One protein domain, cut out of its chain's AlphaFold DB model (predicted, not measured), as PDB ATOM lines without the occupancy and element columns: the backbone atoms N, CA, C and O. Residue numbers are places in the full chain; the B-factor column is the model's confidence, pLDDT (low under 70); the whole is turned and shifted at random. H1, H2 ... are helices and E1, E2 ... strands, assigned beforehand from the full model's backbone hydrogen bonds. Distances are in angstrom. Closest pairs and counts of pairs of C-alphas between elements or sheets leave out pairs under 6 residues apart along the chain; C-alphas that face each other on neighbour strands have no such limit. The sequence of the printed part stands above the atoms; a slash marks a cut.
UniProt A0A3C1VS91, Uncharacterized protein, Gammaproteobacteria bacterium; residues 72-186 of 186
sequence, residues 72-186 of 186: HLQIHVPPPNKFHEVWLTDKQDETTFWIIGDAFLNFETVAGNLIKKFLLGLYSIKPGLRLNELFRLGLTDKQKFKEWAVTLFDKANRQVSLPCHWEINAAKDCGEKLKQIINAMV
ATOM      1  N   HIS A  72      23.980 -12.366  23.177       94.25
ATOM      2  CA  HIS A  72      24.034 -13.262  22.016       94.25
ATOM      3  C   HIS A  72      23.441 -14.646  22.310       94.25
ATOM      4  O   HIS A  72      23.035 -15.337  21.378       94.25
ATOM      5  N   LEU A  73      23.338 -15.029  23.587       95.50
ATOM      6  CA  LEU A  73      22.731 -16.274  24.030       95.50
ATOM      7  C   LEU A  73      21.282 -16.048  24.466       95.50
ATOM      8  O   LEU A  73      20.972 -15.121  25.209       95.50
ATOM      9  N   GLN A  74      20.378 -16.929  24.043       95.75
ATOM     10  CA  GLN A  74      18.983 -16.884  24.476       95.75
ATOM     11  C   GLN A  74      18.451 -18.282  24.761       95.75
ATOM     12  O   GLN A  74      18.591 -19.198  23.954       95.75
ATOM     13  N   ILE A  75      17.803 -18.414  25.915       96.56
ATOM     14  CA  ILE A  75      17.111 -19.628  26.334       96.56
ATOM     15  C   ILE A  75      15.678 -19.612  25.803       96.56
ATOM     16  O   ILE A  75      14.958 -18.623  25.955       96.56
ATOM     17  N   HIS A  76      15.249 -20.734  25.232       96.00
ATOM     18  CA  HIS A  76      13.898 -20.946  24.724       96.00
ATOM     19  C   HIS A  76      13.292 -22.170  25.403       96.00
ATOM     20  O   HIS A  76      13.878 -23.250  25.400       96.00
ATOM     21  N   VAL A  77      12.100 -22.008  25.971       95.12
ATOM     22  CA  VAL A  77      11.358 -23.105  26.601       95.12
ATOM     23  C   VAL A  77      10.174 -23.454  25.698       95.12
ATOM     24  O   VAL A  77       9.262 -22.631  25.567       95.12
ATOM     25  N   PRO A  78      10.168 -24.631  25.047       94.25
ATOM     26  CA  PRO A  78       9.035 -25.089  24.260       94.25
ATOM     27  C   PRO A  78       7.763 -25.205  25.108       94.25
ATOM     28  O   PRO A  78       7.838 -25.420  26.322       94.25
ATOM     29  N   PRO A  79       6.571 -25.146  24.482       94.38
ATOM     30  CA  PRO A  79       5.326 -25.499  25.146       94.38
ATOM     31  C   PRO A  79       5.397 -26.863  25.859       94.38
ATOM     32  O   PRO A  79       6.211 -27.716  25.478       94.38
ATOM     33  N   PRO A  80       4.537 -27.090  26.874       93.31
ATOM     34  CA  PRO A  80       4.595 -28.281  27.713       93.31
ATOM     35  C   PRO A  80       4.721 -29.582  26.917       93.31
ATOM     36  O   PRO A  80       3.952 -29.863  25.993       93.31
ATOM     37  N   ASN A  81       5.726 -30.365  27.292       94.25
ATOM     38  CA  ASN A  81       6.078 -31.631  26.673       94.25
ATOM     39  C   ASN A  81       6.700 -32.559  27.724       94.25
ATOM     40  O   ASN A  81       7.247 -32.093  28.724       94.25
ATOM     41  N   LYS A  82       6.636 -33.871  27.490       94.31
ATOM     42  CA  LYS A  82       7.143 -34.890  28.430       94.31
ATOM     43  C   LYS A  82       8.667 -34.903  28.609       94.31
ATOM     44  O   LYS A  82       9.148 -35.545  29.534       94.31
ATOM     45  N   PHE A  83       9.415 -34.247  27.725       93.62
ATOM     46  CA  PHE A  83      10.877 -34.191  27.792       93.62
ATOM     47  C   PHE A  83      11.377 -33.020  28.636       93.62
ATOM     48  O   PHE A  83      12.537 -33.030  29.050       93.62
ATOM     49  N   HIS A  84      10.501 -32.045  28.910       94.75
ATOM     50  CA  HIS A  84      10.820 -30.800  29.605       94.75
ATOM     51  C   HIS A  84      12.012 -30.079  28.973       94.75
ATOM     52  O   HIS A  84      12.879 -29.571  29.667       94.75
ATOM     53  N   GLU A  85      12.076 -30.091  27.644       93.44
ATOM     54  CA  GLU A  85      13.252 -29.627  26.917       93.44
ATOM     55  C   GLU A  85      13.482 -28.114  27.046       93.44
ATOM     56  O   GLU A  85      12.542 -27.340  27.217       93.44
ATOM     57  N   VAL A  86      14.738 -27.697  26.937       95.56
ATOM     58  CA  VAL A  86      15.193 -26.307  26.876       95.56
ATOM     59  C   VAL A  86      16.125 -26.187  25.684       95.56
ATOM     60  O   VAL A  86      17.040 -26.995  25.528       95.56
ATOM     61  N   TRP A  87      15.891 -25.189  24.838       95.81
ATOM     62  CA  TRP A  87      16.754 -24.885  23.699       95.81
ATOM     63  C   TRP A  87      17.583 -23.643  23.993       95.81
ATOM     64  O   TRP A  87      17.152 -22.746  24.722       95.81
ATOM     65  N   LEU A  88      18.763 -23.578  23.392       95.94
ATOM     66  CA  LEU A  88      19.655 -22.430  23.476       95.94
ATOM     67  C   LEU A  88      19.962 -21.950  22.059       95.94
ATOM     68  O   LEU A  88      20.277 -22.751  21.179       95.94
ATOM     69  N   THR A  89      19.877 -20.645  21.838       95.69
ATOM     70  CA  THR A  89      20.413 -20.021  20.627       95.69
ATOM     71  C   THR A  89      21.653 -19.223  20.935       95.69
ATOM     72  O   THR A  89      21.653 -18.502  21.927       95.69
ATOM     73  N   ASP A  90      22.621 -19.278  20.030       95.25
ATOM     74  CA  ASP A  90      23.759 -18.368  19.962       95.25
ATOM     75  C   ASP A  90      23.707 -17.582  18.646       95.25
ATOM     76  O   ASP A  90      23.727 -18.168  17.562       95.25
ATOM     77  N   LYS A  91      23.574 -16.257  18.739       94.81
ATOM     78  CA  LYS A  91      23.546 -15.346  17.593       94.81
ATOM     79  C   LYS A  91      24.930 -14.746  17.377       94.81
ATOM     80  O   LYS A  91      25.366 -13.893  18.148       94.81
ATOM     81  N   GLN A  92      25.565 -15.131  16.278       93.00
ATOM     82  CA  GLN A  92      26.848 -14.598  15.838       93.00
ATOM     83  C   GLN A  92      26.691 -14.007  14.438       93.00
ATOM     84  O   GLN A  92      26.419 -14.732  13.478       93.00
ATOM     85  N   ASP A  93      26.855 -12.689  14.328       90.94
ATOM     86  CA  ASP A  93      26.635 -11.931  13.096       90.94
ATOM     87  C   ASP A  93      25.277 -12.294  12.450       90.94
ATOM     88  O   ASP A  93      24.226 -12.247  13.091       90.94
ATOM     89  N   GLU A  94      25.305 -12.729  11.191       91.81
ATOM     90  CA  GLU A  94      24.143 -13.151  10.406       91.81
ATOM     91  C   GLU A  94      23.816 -14.648  10.576       91.81
ATOM     92  O   GLU A  94      23.117 -15.235   9.747       91.81
ATOM     93  N   THR A  95      24.357 -15.318  11.604       94.44
ATOM     94  CA  THR A  95      24.127 -16.744  11.879       94.44
ATOM     95  C   THR A  95      23.551 -16.966  13.273       94.44
ATOM     96  O   THR A  95      24.071 -16.484  14.272       94.44
ATOM     97  N   THR A  96      22.500 -17.775  13.354       95.94
ATOM     98  CA  THR A  96      21.947 -18.282  14.611       95.94
ATOM     99  C   THR A  96      22.234 -19.777  14.717       95.94
ATOM    100  O   THR A  96      21.774 -20.576  13.893       95.94
ATOM    101  N   PHE A  97      22.985 -20.163  15.742       95.75
ATOM    102  CA  PHE A  97      23.231 -21.550  16.115       95.75
ATOM    103  C   PHE A  97      22.175 -22.004  17.118       95.75
ATOM    104  O   PHE A  97      21.913 -21.317  18.099       95.75
ATOM    105  N   TRP A  98      21.581 -23.167  16.880       95.25
ATOM    106  CA  TRP A  98      20.551 -23.764  17.720       95.25
ATOM    107  C   TRP A  98      21.095 -24.995  18.411       95.25
ATOM    108  O   TRP A  98      21.304 -26.009  17.752       95.25
ATOM    109  N   ILE A  99      21.256 -24.932  19.722       94.06
ATOM    110  CA  ILE A  99      21.527 -26.098  20.555       94.06
ATOM    111  C   ILE A  99      20.173 -26.632  21.006       94.06
ATOM    112  O   ILE A  99      19.455 -26.002  21.788       94.06
ATOM    113  N   ILE A 100      19.803 -27.767  20.427       91.00
ATOM    114  CA  ILE A 100      18.504 -28.413  20.604       91.00
ATOM    115  C   ILE A 100      18.768 -29.769  21.245       91.00
ATOM    116  O   ILE A 100      19.673 -30.477  20.809       91.00
ATOM    117  N   GLY A 101      17.977 -30.123  22.257       84.38
ATOM    118  CA  GLY A 101      18.030 -31.430  22.899       84.38
ATOM    119  C   GLY A 101      17.477 -32.535  21.998       84.38
ATOM    120  O   GLY A 101      17.843 -32.686  20.832       84.38
ATOM    121  N   ASP A 102      16.566 -33.330  22.549       88.25
ATOM    122  CA  ASP A 102      16.089 -34.551  21.905       88.25
ATOM    123  C   ASP A 102      15.000 -34.296  20.845       88.25
ATOM    124  O   ASP A 102      14.598 -35.244  20.160       88.25
ATOM    125  N   ALA A 103      14.504 -33.061  20.691       91.31
ATOM    126  CA  ALA A 103      13.431 -32.738  19.751       91.31
ATOM    127  C   ALA A 103      13.815 -32.991  18.290       91.31
ATOM    128  O   ALA A 103      12.988 -33.488  17.520       91.31
ATOM    129  N   PHE A 104      15.049 -32.671  17.897       90.69
ATOM    130  CA  PHE A 104      15.538 -32.864  16.533       90.69
ATOM    131  C   PHE A 104      16.717 -33.831  16.493       90.69
ATOM    132  O   PHE A 104      17.607 -33.800  17.333       90.69
ATOM    133  N   LEU A 105      16.731 -34.675  15.465       88.00
ATOM    134  CA  LEU A 105      17.791 -35.642  15.193       88.00
ATOM    135  C   LEU A 105      18.328 -35.381  13.785       88.00
ATOM    136  O   LEU A 105      17.530 -35.127  12.880       88.00
ATOM    137  N   ASN A 106      19.638 -35.486  13.565       87.69
ATOM    138  CA  ASN A 106      20.217 -35.329  12.228       87.69
ATOM    139  C   ASN A 106      21.281 -36.388  11.928       87.69
ATOM    140  O   ASN A 106      22.404 -36.310  12.404       87.69
ATOM    141  N   PHE A 107      20.937 -37.377  11.111       79.69
ATOM    142  CA  PHE A 107      21.801 -38.527  10.846       79.69
ATOM    143  C   PHE A 107      22.174 -38.603   9.367       79.69
ATOM    144  O   PHE A 107      21.301 -38.711   8.507       79.69
ATOM    145  N   GLU A 108      23.469 -38.582   9.056       66.25
ATOM    146  CA  GLU A 108      23.951 -38.696   7.672       66.25
ATOM    147  C   GLU A 108      23.764 -40.108   7.103       66.25
ATOM    148  O   GLU A 108      23.359 -40.274   5.952       66.25
ATOM    149  N   THR A 109      24.003 -41.145   7.912       62.47
ATOM    150  CA  THR A 109      23.836 -42.550   7.516       62.47
ATOM    151  C   THR A 109      23.355 -43.409   8.689       62.47
ATOM    152  O   THR A 109      23.580 -43.090   9.854       62.47
ATOM    153  N   VAL A 110      22.669 -44.522   8.403       57.16
ATOM    154  CA  VAL A 110      22.307 -45.516   9.430       57.16
ATOM    155  C   VAL A 110      23.522 -46.417   9.660       57.16
ATOM    156  O   VAL A 110      23.691 -47.426   8.972       57.16
ATOM    157  N   ALA A 111      24.405 -46.041  10.584       47.00
ATOM    158  CA  ALA A 111      25.606 -46.815  10.879       47.00
ATOM    159  C   ALA A 111      25.271 -48.146  11.590       47.00
ATOM    160  O   ALA A 111      24.680 -48.166  12.665       47.00
ATOM    161  N   GLY A 112      25.706 -49.269  11.005       54.00
ATOM    162  CA  GLY A 112      25.894 -50.552  11.696       54.00
ATOM    163  C   GLY A 112      24.655 -51.437  11.948       54.00
ATOM    164  O   GLY A 112      23.544 -50.993  12.235       54.00
ATOM    165  N   ASN A 113      24.875 -52.757  11.891       55.88
ATOM    166  CA  ASN A 113      23.852 -53.805  12.054       55.88
ATOM    167  C   ASN A 113      23.196 -53.861  13.451       55.88
ATOM    168  O   ASN A 113      22.104 -54.416  13.579       55.88
ATOM    169  N   LEU A 114      23.827 -53.294  14.486       48.00
ATOM    170  CA  LEU A 114      23.303 -53.301  15.859       48.00
ATOM    171  C   LEU A 114      22.217 -52.227  16.063       48.00
ATOM    172  O   LEU A 114      21.154 -52.509  16.609       48.00
ATOM    173  N   ILE A 115      22.447 -51.024  15.530       54.84
ATOM    174  CA  ILE A 115      21.524 -49.881  15.594       54.84
ATOM    175  C   ILE A 115      20.324 -50.096  14.657       54.84
ATOM    176  O   ILE A 115      19.187 -49.775  15.012       54.84
ATOM    177  N   LYS A 116      20.544 -50.753  13.506       53.66
ATOM    178  CA  LYS A 116      19.473 -51.173  12.585       53.66
ATOM    179  C   LYS A 116      18.346 -51.939  13.286       53.66
ATOM    180  O   LYS A 116      17.186 -51.659  13.014       53.66
ATOM    181  N   LYS A 117      18.653 -52.886  14.182       53.12
ATOM    182  CA  LYS A 117      17.628 -53.718  14.844       53.12
ATOM    183  C   LYS A 117      16.802 -52.958  15.883       53.12
ATOM    184  O   LYS A 117      15.617 -53.241  16.011       53.12
ATOM    185  N   PHE A 118      17.399 -52.000  16.590       52.47
ATOM    186  CA  PHE A 118      16.695 -51.234  17.623       52.47
ATOM    187  C   PHE A 118      15.858 -50.085  17.028       52.47
ATOM    188  O   PHE A 118      14.786 -49.773  17.536       52.47
ATOM    189  N   LEU A 119      16.306 -49.490  15.912       52.00
ATOM    190  CA  LEU A 119      15.674 -48.307  15.311       52.00
ATOM    191  C   LEU A 119      14.710 -48.599  14.144       52.00
ATOM    192  O   LEU A 119      13.754 -47.847  13.955       52.00
ATOM    193  N   LEU A 120      14.896 -49.679  13.368       50.88
ATOM    194  CA  LEU A 120      13.995 -49.987  12.240       50.88
ATOM    195  C   LEU A 120      12.605 -50.466  12.686       50.88
ATOM    196  O   LEU A 120      11.642 -50.243  11.960       50.88
ATOM    197  N   GLY A 121      12.492 -51.098  13.858       48.50
ATOM    198  CA  GLY A 121      11.222 -51.650  14.343       48.50
ATOM    199  C   GLY A 121      10.235 -50.606  14.873       48.50
ATOM    200  O   GLY A 121       9.032 -50.826  14.791       48.50
ATOM    201  N   LEU A 122      10.727 -49.470  15.386       48.84
ATOM    202  CA  LEU A 122       9.884 -48.435  15.999       48.84
ATOM    203  C   LEU A 122       9.789 -47.130  15.188       48.84
ATOM    204  O   LEU A 122       8.812 -46.408  15.359       48.84
ATOM    205  N   TYR A 123      10.769 -46.801  14.330       51.97
ATOM    206  CA  TYR A 123      10.979 -45.395  13.944       51.97
ATOM    207  C   TYR A 123      11.134 -45.066  12.450       51.97
ATOM    208  O   TYR A 123      11.279 -43.889  12.140       51.97
ATOM    209  N   SER A 124      11.112 -46.020  11.506       52.59
ATOM    210  CA  SER A 124      11.202 -45.718  10.050       52.59
ATOM    211  C   SER A 124      12.229 -44.612   9.687       52.59
ATOM    212  O   SER A 124      11.950 -43.693   8.914       52.59
ATOM    213  N   ILE A 125      13.416 -44.668  10.299       55.28
ATOM    214  CA  ILE A 125      14.428 -43.599  10.302       55.28
ATOM    215  C   ILE A 125      15.148 -43.545   8.935       55.28
ATOM    216  O   ILE A 125      15.922 -44.438   8.598       55.28
ATOM    217  N   LYS A 126      14.879 -42.507   8.123       62.22
ATOM    218  CA  LYS A 126      15.511 -42.214   6.807       62.22
ATOM    219  C   LYS A 126      16.543 -41.079   6.914       62.22
ATOM    220  O   LYS A 126      16.156 -40.080   7.489       62.22
ATOM    221  N   PRO A 127      17.758 -41.119   6.342       72.75
ATOM    222  CA  PRO A 127      18.787 -40.074   6.520       72.75
ATOM    223  C   PRO A 127      18.302 -38.611   6.534       72.75
ATOM    224  O   PRO A 127      17.347 -38.256   5.829       72.75
ATOM    225  N   GLY A 128      18.970 -37.779   7.335       81.69
ATOM    226  CA  GLY A 128      18.799 -36.329   7.435       81.69
ATOM    227  C   GLY A 128      18.119 -35.832   8.715       81.69
ATOM    228  O   GLY A 128      17.773 -36.597   9.614       81.69
ATOM    229  N   LEU A 129      17.919 -34.514   8.763       87.62
ATOM    230  CA  LEU A 129      17.262 -33.793   9.851       87.62
ATOM    231  C   LEU A 129      15.784 -34.195   9.977       87.62
ATOM    232  O   LEU A 129      15.045 -34.162   8.988       87.62
ATOM    233  N   ARG A 130      15.339 -34.541  11.191       88.38
ATOM    234  CA  ARG A 130      13.952 -34.923  11.506       88.38
ATOM    235  C   ARG A 130      13.544 -34.499  12.908       88.38
ATOM    236  O   ARG A 130      14.388 -34.355  13.786       88.38
ATOM    237  N   LEU A 131      12.235 -34.388  13.112       91.00
ATOM    238  CA  LEU A 131      11.643 -34.338  14.443       91.00
ATOM    239  C   LEU A 131      11.661 -35.745  15.052       91.00
ATOM    240  O   LEU A 131      11.298 -36.717  14.384       91.00
ATOM    241  N   ASN A 132      12.067 -35.853  16.309       88.94
ATOM    242  CA  ASN A 132      12.002 -37.086  17.073       88.94
ATOM    243  C   ASN A 132      10.537 -37.454  17.356       88.94
ATOM    244  O   ASN A 132       9.777 -36.675  17.933       88.94
ATOM    245  N   GLU A 133      10.137 -38.662  16.967       88.06
ATOM    246  CA  GLU A 133       8.755 -39.118  17.109       88.06
ATOM    247  C   GLU A 133       8.331 -39.249  18.577       88.06
ATOM    248  O   GLU A 133       7.191 -38.926  18.912       88.06
ATOM    249  N   LEU A 134       9.239 -39.643  19.478       89.62
ATOM    250  CA  LEU A 134       8.919 -39.677  20.907       89.62
ATOM    251  C   LEU A 134       8.642 -38.278  21.446       89.62
ATOM    252  O   LEU A 134       7.670 -38.094  22.179       89.62
ATOM    253  N   PHE A 135       9.455 -37.295  21.052       92.31
ATOM    254  CA  PHE A 135       9.220 -35.898  21.399       92.31
ATOM    255  C   PHE A 135       7.858 -35.440  20.871       92.31
ATOM    256  O   PHE A 135       7.036 -34.943  21.641       92.31
ATOM    257  N   ARG A 136       7.559 -35.709  19.591       93.06
ATOM    258  CA  ARG A 136       6.275 -35.366  18.957       93.06
ATOM    259  C   ARG A 136       5.072 -35.980  19.678       93.06
ATOM    260  O   ARG A 136       4.060 -35.305  19.858       93.06
ATOM    261  N   LEU A 137       5.156 -37.250  20.075       92.81
ATOM    262  CA  LEU A 137       4.119 -37.939  20.856       92.81
ATOM    263  C   LEU A 137       4.054 -37.449  22.313       92.81
ATOM    264  O   LEU A 137       3.023 -37.597  22.968       92.81
ATOM    265  N   GLY A 138       5.143 -36.875  22.818       93.69
ATOM    266  CA  GLY A 138       5.247 -36.267  24.140       93.69
ATOM    267  C   GLY A 138       4.744 -34.824  24.224       93.69
ATOM    268  O   GLY A 138       4.639 -34.313  25.338       93.69
ATOM    269  N   LEU A 139       4.429 -34.172  23.101       95.06
ATOM    270  CA  LEU A 139       3.822 -32.839  23.075       95.06
ATOM    271  C   LEU A 139       2.397 -32.886  23.635       95.06
ATOM    272  O   LEU A 139       1.571 -33.673  23.169       95.06
ATOM    273  N   THR A 140       2.085 -32.010  24.593       94.31
ATOM    274  CA  THR A 140       0.715 -31.879  25.119       94.31
ATOM    275  C   THR A 140      -0.209 -31.186  24.118       94.31
ATOM    276  O   THR A 140      -1.365 -31.572  23.980       94.31
ATOM    277  N   ASP A 141       0.310 -30.194  23.390       95.31
ATOM    278  CA  ASP A 141      -0.401 -29.474  22.334       95.31
ATOM    279  C   ASP A 141       0.532 -29.264  21.135       95.31
ATOM    280  O   ASP A 141       1.460 -28.450  21.156       95.31
ATOM    281  N   LYS A 142       0.281 -30.036  20.076       95.31
ATOM    282  CA  LYS A 142       1.068 -29.993  18.842       95.31
ATOM    283  C   LYS A 142       0.861 -28.681  18.086       95.31
ATOM    284  O   LYS A 142       1.821 -28.147  17.541       95.31
ATOM    285  N   GLN A 143      -0.355 -28.143  18.063       95.62
ATOM    286  CA  GLN A 143      -0.635 -26.917  17.323       95.62
ATOM    287  C   GLN A 143       0.072 -25.728  17.980       95.62
ATOM    288  O   GLN A 143       0.784 -24.988  17.301       95.62
ATOM    289  N   LYS A 144      -0.001 -25.628  19.312       96.00
ATOM    290  CA  LYS A 144       0.716 -24.600  20.074       96.00
ATOM    291  C   LYS A 144       2.233 -24.715  19.926       96.00
ATOM    292  O   LYS A 144       2.907 -23.699  19.779       96.00
ATOM    293  N   PHE A 145       2.784 -25.933  19.940       95.94
ATOM    294  CA  PHE A 145       4.209 -26.133  19.654       95.94
ATOM    295  C   PHE A 145       4.575 -25.670  18.244       95.94
ATOM    296  O   PHE A 145       5.575 -24.978  18.086       95.94
ATOM    297  N   LYS A 146       3.778 -26.020  17.228       95.50
ATOM    298  CA  LYS A 146       4.018 -25.608  15.840       95.50
ATOM    299  C   LYS A 146       4.024 -24.086  15.700       95.50
ATOM    300  O   LYS A 146       4.965 -23.539  15.130       95.50
ATOM    301  N   GLU A 147       3.005 -23.419  16.230       94.81
ATOM    302  CA  GLU A 147       2.893 -21.956  16.210       94.81
ATOM    303  C   GLU A 147       4.075 -21.295  16.913       94.81
ATOM    304  O   GLU A 147       4.679 -20.379  16.363       94.81
ATOM    305  N   TRP A 148       4.463 -21.809  18.081       95.31
ATOM    306  CA  TRP A 148       5.635 -21.329  18.803       95.31
ATOM    307  C   TRP A 148       6.925 -21.544  17.996       95.31
ATOM    308  O   TRP A 148       7.630 -20.587  17.686       95.31
ATOM    309  N   ALA A 149       7.215 -22.778  17.582       94.19
ATOM    310  CA  ALA A 149       8.499 -23.135  16.989       94.19
ATOM    311  C   ALA A 149       8.724 -22.479  15.618       94.19
ATOM    312  O   ALA A 149       9.841 -22.077  15.310       94.19
ATOM    313  N   VAL A 150       7.688 -22.314  14.787       92.12
ATOM    314  CA  VAL A 150       7.846 -21.676  13.464       92.12
ATOM    315  C   VAL A 150       8.269 -20.207  13.578       92.12
ATOM    316  O   VAL A 150       8.982 -19.725  12.693       92.12
ATOM    317  N   THR A 151       7.885 -19.511  14.655       91.75
ATOM    318  CA  THR A 151       8.259 -18.099  14.875       91.75
ATOM    319  C   THR A 151       9.730 -17.914  15.241       91.75
ATOM    320  O   THR A 151      10.270 -16.830  15.050       91.75
ATOM    321  N   LEU A 152      10.390 -18.968  15.724       90.94
ATOM    322  CA  LEU A 152      11.775 -18.924  16.181       90.94
ATOM    323  C   LEU A 152      12.801 -18.910  15.044       90.94
ATOM    324  O   LEU A 152      13.869 -18.316  15.166       90.94
ATOM    325  N   PHE A 153      12.486 -19.562  13.929       87.81
ATOM    326  CA  PHE A 153      13.408 -19.680  12.805       87.81
ATOM    327  C   PHE A 153      13.280 -18.444  11.905       87.81
ATOM    328  O   PHE A 153      12.457 -18.413  10.995       87.81
ATOM    329  N   ASP A 154      14.057 -17.394  12.146       75.12
ATOM    330  CA  ASP A 154      14.068 -16.206  11.279       75.12
ATOM    331  C   ASP A 154      14.661 -16.527   9.889       75.12
ATOM    332  O   ASP A 154      15.593 -17.323   9.767       75.12
ATOM    333  N   LYS A 155      14.122 -15.913   8.832       72.62
ATOM    334  CA  LYS A 155      14.679 -15.994   7.474       72.62
ATOM    335  C   LYS A 155      15.817 -15.003   7.226       72.62
ATOM    336  O   LYS A 155      16.558 -15.205   6.269       72.62
ATOM    337  N   ALA A 156      15.929 -13.941   8.027       75.50
ATOM    338  CA  ALA A 156      16.991 -12.948   7.866       75.50
ATOM    339  C   ALA A 156      18.375 -13.554   8.156       75.50
ATOM    340  O   ALA A 156      19.316 -13.314   7.405       75.50
ATOM    341  N   ASN A 157      18.460 -14.422   9.170       85.00
ATOM    342  CA  ASN A 157      19.710 -15.052   9.579       85.00
ATOM    343  C   ASN A 157      19.855 -16.462   9.004       85.00
ATOM    344  O   ASN A 157      18.902 -17.248   8.943       85.00
ATOM    345  N   ARG A 158      21.095 -16.831   8.678       92.38
ATOM    346  CA  ARG A 158      21.472 -18.225   8.460       92.38
ATOM    347  C   ARG A 158      21.229 -19.014   9.745       92.38
ATOM    348  O   ARG A 158      21.597 -18.583  10.828       92.38
ATOM    349  N   GLN A 159      20.656 -20.203   9.618       94.38
ATOM    350  CA  GLN A 159      20.388 -21.085  10.754       94.38
ATOM    351  C   GLN A 159      21.352 -22.275  10.719       94.38
ATOM    352  O   GLN A 159      21.591 -22.843   9.650       94.38
ATOM    353  N   VAL A 160      21.892 -22.663  11.872       94.38
ATOM    354  CA  VAL A 160      22.680 -23.893  12.054       94.38
ATOM    355  C   VAL A 160      22.087 -24.663  13.224       94.38
ATOM    356  O   VAL A 160      21.904 -24.092  14.291       94.38
ATOM    357  N   SER A 161      21.787 -25.947  13.046       93.00
ATOM    358  CA  SER A 161      21.280 -26.797  14.129       93.00
ATOM    359  C   SER A 161      22.377 -27.713  14.663       93.00
ATOM    360  O   SER A 161      23.020 -28.436  13.901       93.00
ATOM    361  N   LEU A 162      22.557 -27.662  15.978       92.44
ATOM    362  CA  LEU A 162      23.442 -28.461  16.817       92.44
ATOM    363  C   LEU A 162      22.554 -29.372  17.691       92.44
ATOM    364  O   LEU A 162      22.300 -29.048  18.853       92.44
ATOM    365  N   PRO A 163      21.985 -30.459  17.138       86.12
ATOM    366  CA  PRO A 163      21.222 -31.399  17.947       86.12
ATOM    367  C   PRO A 163      22.143 -32.111  18.948       86.12
ATOM    368  O   PRO A 163      23.282 -32.446  18.620       86.12
ATOM    369  N   CYS A 164      21.638 -32.427  20.142       82.00
ATOM    370  CA  CYS A 164      22.360 -33.245  21.129       82.00
ATOM    371  C   CYS A 164      22.628 -34.680  20.644       82.00
ATOM    372  O   CYS A 164      23.411 -35.418  21.246       82.00
ATOM    373  N   HIS A 165      21.990 -35.081  19.547       78.75
ATOM    374  CA  HIS A 165      22.202 -36.361  18.906       78.75
ATOM    375  C   HIS A 165      22.637 -36.183  17.455       78.75
ATOM    376  O   HIS A 165      21.868 -35.687  16.624       78.75
ATOM    377  N   TRP A 166      23.812 -36.748  17.161       80.00
ATOM    378  CA  TRP A 166      24.374 -36.936  15.823       80.00
ATOM    379  C   TRP A 166      24.959 -35.655  15.202       80.00
ATOM    380  O   TRP A 166      25.672 -34.924  15.880       80.00
ATOM    381  N   GLU A 167      24.757 -35.441  13.901       85.88
ATOM    382  CA  GLU A 167      25.552 -34.507  13.103       85.88
ATOM    383  C   GLU A 167      25.006 -33.078  13.132       85.88
ATOM    384  O   GLU A 167      23.795 -32.835  13.152       85.88
ATOM    385  N   ILE A 168      25.907 -32.108  13.011       90.12
ATOM    386  CA  ILE A 168      25.561 -30.693  12.858       90.12
ATOM    387  C   ILE A 168      24.878 -30.476  11.501       90.12
ATOM    388  O   ILE A 168      25.406 -30.856  10.455       90.12
ATOM    389  N   ASN A 169      23.729 -29.798  11.482       89.56
ATOM    390  CA  ASN A 169      23.109 -29.356  10.235       89.56
ATOM    391  C   ASN A 169      23.447 -27.888   9.956       89.56
ATOM    392  O   ASN A 169      22.789 -26.974  10.455       89.56
ATOM    393  N   ALA A 170      24.451 -27.677   9.109       91.00
ATOM    394  CA  ALA A 170      24.924 -26.361   8.686       91.00
ATOM    395  C   ALA A 170      24.503 -25.988   7.247       91.00
ATOM    396  O   ALA A 170      25.047 -25.038   6.665       91.00
ATOM    397  N   ALA A 171      23.568 -26.734   6.645       89.31
ATOM    398  CA  ALA A 171      23.102 -26.478   5.286       89.31
ATOM    399  C   ALA A 171      22.461 -25.084   5.166       89.31
ATOM    400  O   ALA A 171      21.810 -24.603   6.090       89.31
ATOM    401  N   LYS A 172      22.610 -24.434   4.002       89.94
ATOM    402  CA  LYS A 172      22.072 -23.078   3.762       89.94
ATOM    403  C   LYS A 172      20.557 -22.981   3.982       89.94
ATOM    404  O   LYS A 172      20.063 -21.921   4.335       89.94
ATOM    405  N   ASP A 173      19.839 -24.083   3.786       90.62
ATOM    406  CA  ASP A 173      18.388 -24.197   3.928       90.62
ATOM    407  C   ASP A 173      17.949 -24.793   5.280       90.62
ATOM    408  O   ASP A 173      16.804 -25.222   5.414       90.62
ATOM    409  N   CYS A 174      18.832 -24.845   6.288       92.06
ATOM    410  CA  CYS A 174      18.548 -25.472   7.584       92.06
ATOM    411  C   CYS A 174      17.278 -24.917   8.252       92.06
ATOM    412  O   CYS A 174      16.398 -25.697   8.617       92.06
ATOM    413  N   GLY A 175      17.136 -23.589   8.345       92.62
ATOM    414  CA  GLY A 175      15.955 -22.945   8.939       92.62
ATOM    415  C   GLY A 175      14.656 -23.316   8.223       92.62
ATOM    416  O   GLY A 175      13.639 -23.617   8.849       92.62
ATOM    417  N   GLU A 176      14.724 -23.406   6.899       92.12
ATOM    418  CA  GLU A 176      13.586 -23.736   6.048       92.12
ATOM    419  C   GLU A 176      13.196 -25.205   6.200       92.12
ATOM    420  O   GLU A 176      12.010 -25.520   6.314       92.12
ATOM    421  N   LYS A 177      14.182 -26.100   6.306       91.62
ATOM    422  CA  LYS A 177      13.963 -27.515   6.623       91.62
ATOM    423  C   LYS A 177      13.351 -27.700   8.009       91.62
ATOM    424  O   LYS A 177      12.388 -28.455   8.132       91.62
ATOM    425  N   LEU A 178      13.850 -27.003   9.034       92.94
ATOM    426  CA  LEU A 178      13.285 -27.050  10.390       92.94
ATOM    427  C   LEU A 178      11.809 -26.633  10.371       92.94
ATOM    428  O   LEU A 178      10.953 -27.381  10.849       92.94
ATOM    429  N   LYS A 179      11.481 -25.514   9.711       93.56
ATOM    430  CA  LYS A 179      10.087 -25.077   9.521       93.56
ATOM    431  C   LYS A 179       9.239 -26.099   8.776       93.56
ATOM    432  O   LYS A 179       8.099 -26.326   9.165       93.56
ATOM    433  N   GLN A 180       9.746 -26.691   7.695       93.00
ATOM    434  CA  GLN A 180       9.009 -27.703   6.930       93.00
ATOM    435  C   GLN A 180       8.691 -28.929   7.790       93.00
ATOM    436  O   GLN A 180       7.550 -29.388   7.792       93.00
ATOM    437  N   ILE A 181       9.669 -29.410   8.562       93.12
ATOM    438  CA  ILE A 181       9.503 -30.538   9.482       93.12
ATOM    439  C   ILE A 181       8.434 -30.227  10.536       93.12
ATOM    440  O   ILE A 181       7.533 -31.036  10.748       93.12
ATOM    441  N   ILE A 182       8.495 -29.046  11.157       94.12
ATOM    442  CA  ILE A 182       7.505 -28.614  12.156       94.12
ATOM    443  C   ILE A 182       6.119 -28.473  11.521       94.12
ATOM    444  O   ILE A 182       5.125 -28.915  12.086       94.12
ATOM    445  N   ASN A 183       6.028 -27.891  10.326       93.19
ATOM    446  CA  ASN A 183       4.747 -27.704   9.651       93.19
ATOM    447  C   ASN A 183       4.066 -29.024   9.279       93.19
ATOM    448  O   ASN A 183       2.835 -29.062   9.294       93.19
ATOM    449  N   ALA A 184       4.852 -30.063   8.984       90.62
ATOM    450  CA  ALA A 184       4.393 -31.396   8.600       90.62
ATOM    451  C   ALA A 184       4.066 -32.325   9.787       90.62
ATOM    452  O   ALA A 184       3.698 -33.478   9.571       90.62
ATOM    453  N   MET A 185       4.237 -31.873  11.035       86.12
ATOM    454  CA  MET A 185       4.068 -32.732  12.217       86.12
ATOM    455  C   MET A 185       2.602 -32.908  12.676       86.12
ATOM    456  O   MET A 185       2.334 -33.799  13.501       86.12
ATOM    457  N   VAL A 186       1.712 -32.016  12.210       74.94
ATOM    458  CA  VAL A 186       0.269 -31.939  12.511       74.94
ATOM    459  C   VAL A 186      -0.522 -32.401  11.301       74.94
ATOM    460  O   VAL A 186      -0.250 -31.857  10.207       74.94
TER     461      VAL A 186
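This is residues 72 to 186 of the 186 residues of an uncharacterized protein of Gammaproteobacteria bacterium (UniProt A0A3C1VS91). A twisted four-strand sheet, E1 E2 E3 E6, makes a wall at one end of the domain; H4 packs on its edge strand E6 with residues 174 to 178, and H3 is side by side with H4. The small strand pair E4 and E5 is near the middle, with H4 packed on E5, and the low-confidence H1 beyond it makes the length. The printed part has 115 residues, with four named helices and six named strands in the order E1 E2 E3 E4 H1 E5 H2 H3 E6 H4, a mixed class. The larger sheet is mixed, the smaller antiparallel. The whole is compact, with a radius of gyration of the C-alphas of 14.2 A and spans of 42 by 29 by 21 A.

E1, residues 73 to 76, begins at C-alpha 73 (22.731, -16.274, 24.030). E2, residues 87 to 92, is 16.4 A long, and E3, residues 95 to 100, is 15.6 A. E4, residues 104 to 107, precedes H1, residues 113 to 123, 15.5 A long, with C-alpha 113 at (23.852, -53.805, 12.054). E5 is residues 128 to 131, H2 residues 133 to 138. H3, residues 142 to 152, is 15.6 A long, E6, residues 158 to 163, 16.2 A. H4, residues 174 to 183, 14.1 A long, ends at C-alpha 183 (4.747, -27.704, 9.651).

E1, E2 and E3 form a meander, each strand the antiparallel neighbour of the one before, with N 74 and O 89 at 2.9 A and N 90 and O 97 at 2.9 A. E6 is parallel to E3, with N 98 and O 160 at 2.8 A. This sheet is twisted, its C-alphas up to 4.5 A off the best plane. H4 is on it, over E6, at a height over the sheet of 10.0 A; the closest C-alphas are those of Gln 159 and Gly 175, 5.1 A. H3 is not on the sheet but touches H4 at a shallow tilt of 20 degrees, opposite ways, closest at C-alphas Val 150 and Lys 179, 5.7 A. E4 and E5 are antiparallel, with N 105 and O 130 at 2.9 A. The closest C-alphas of E5 and H4, Arg 130 and Ile 181, are 6.6 A apart. H2 is close to but not clearly touching H3, closest at C-alphas Arg 136 and Lys 142, 7.5 A, and H1, closest at C-alphas Tyr 123 and Glu 133, 7.4 A. H1 is apart from H3 and H4. Every O i to N i+4 pair is within hydrogen-bond range in H2 and H4, 5 of 7 in H3, and 3 of 7 in H1, where 1 of 8 O i to N i+3 pairs is.

The C-alphas farthest apart, Asp 93 and Lys 117, are 42.8 A apart. The printed part has no cut and no long link. Mean pLDDT of the printed part is 84.8; residues 108 to 126 are under 70.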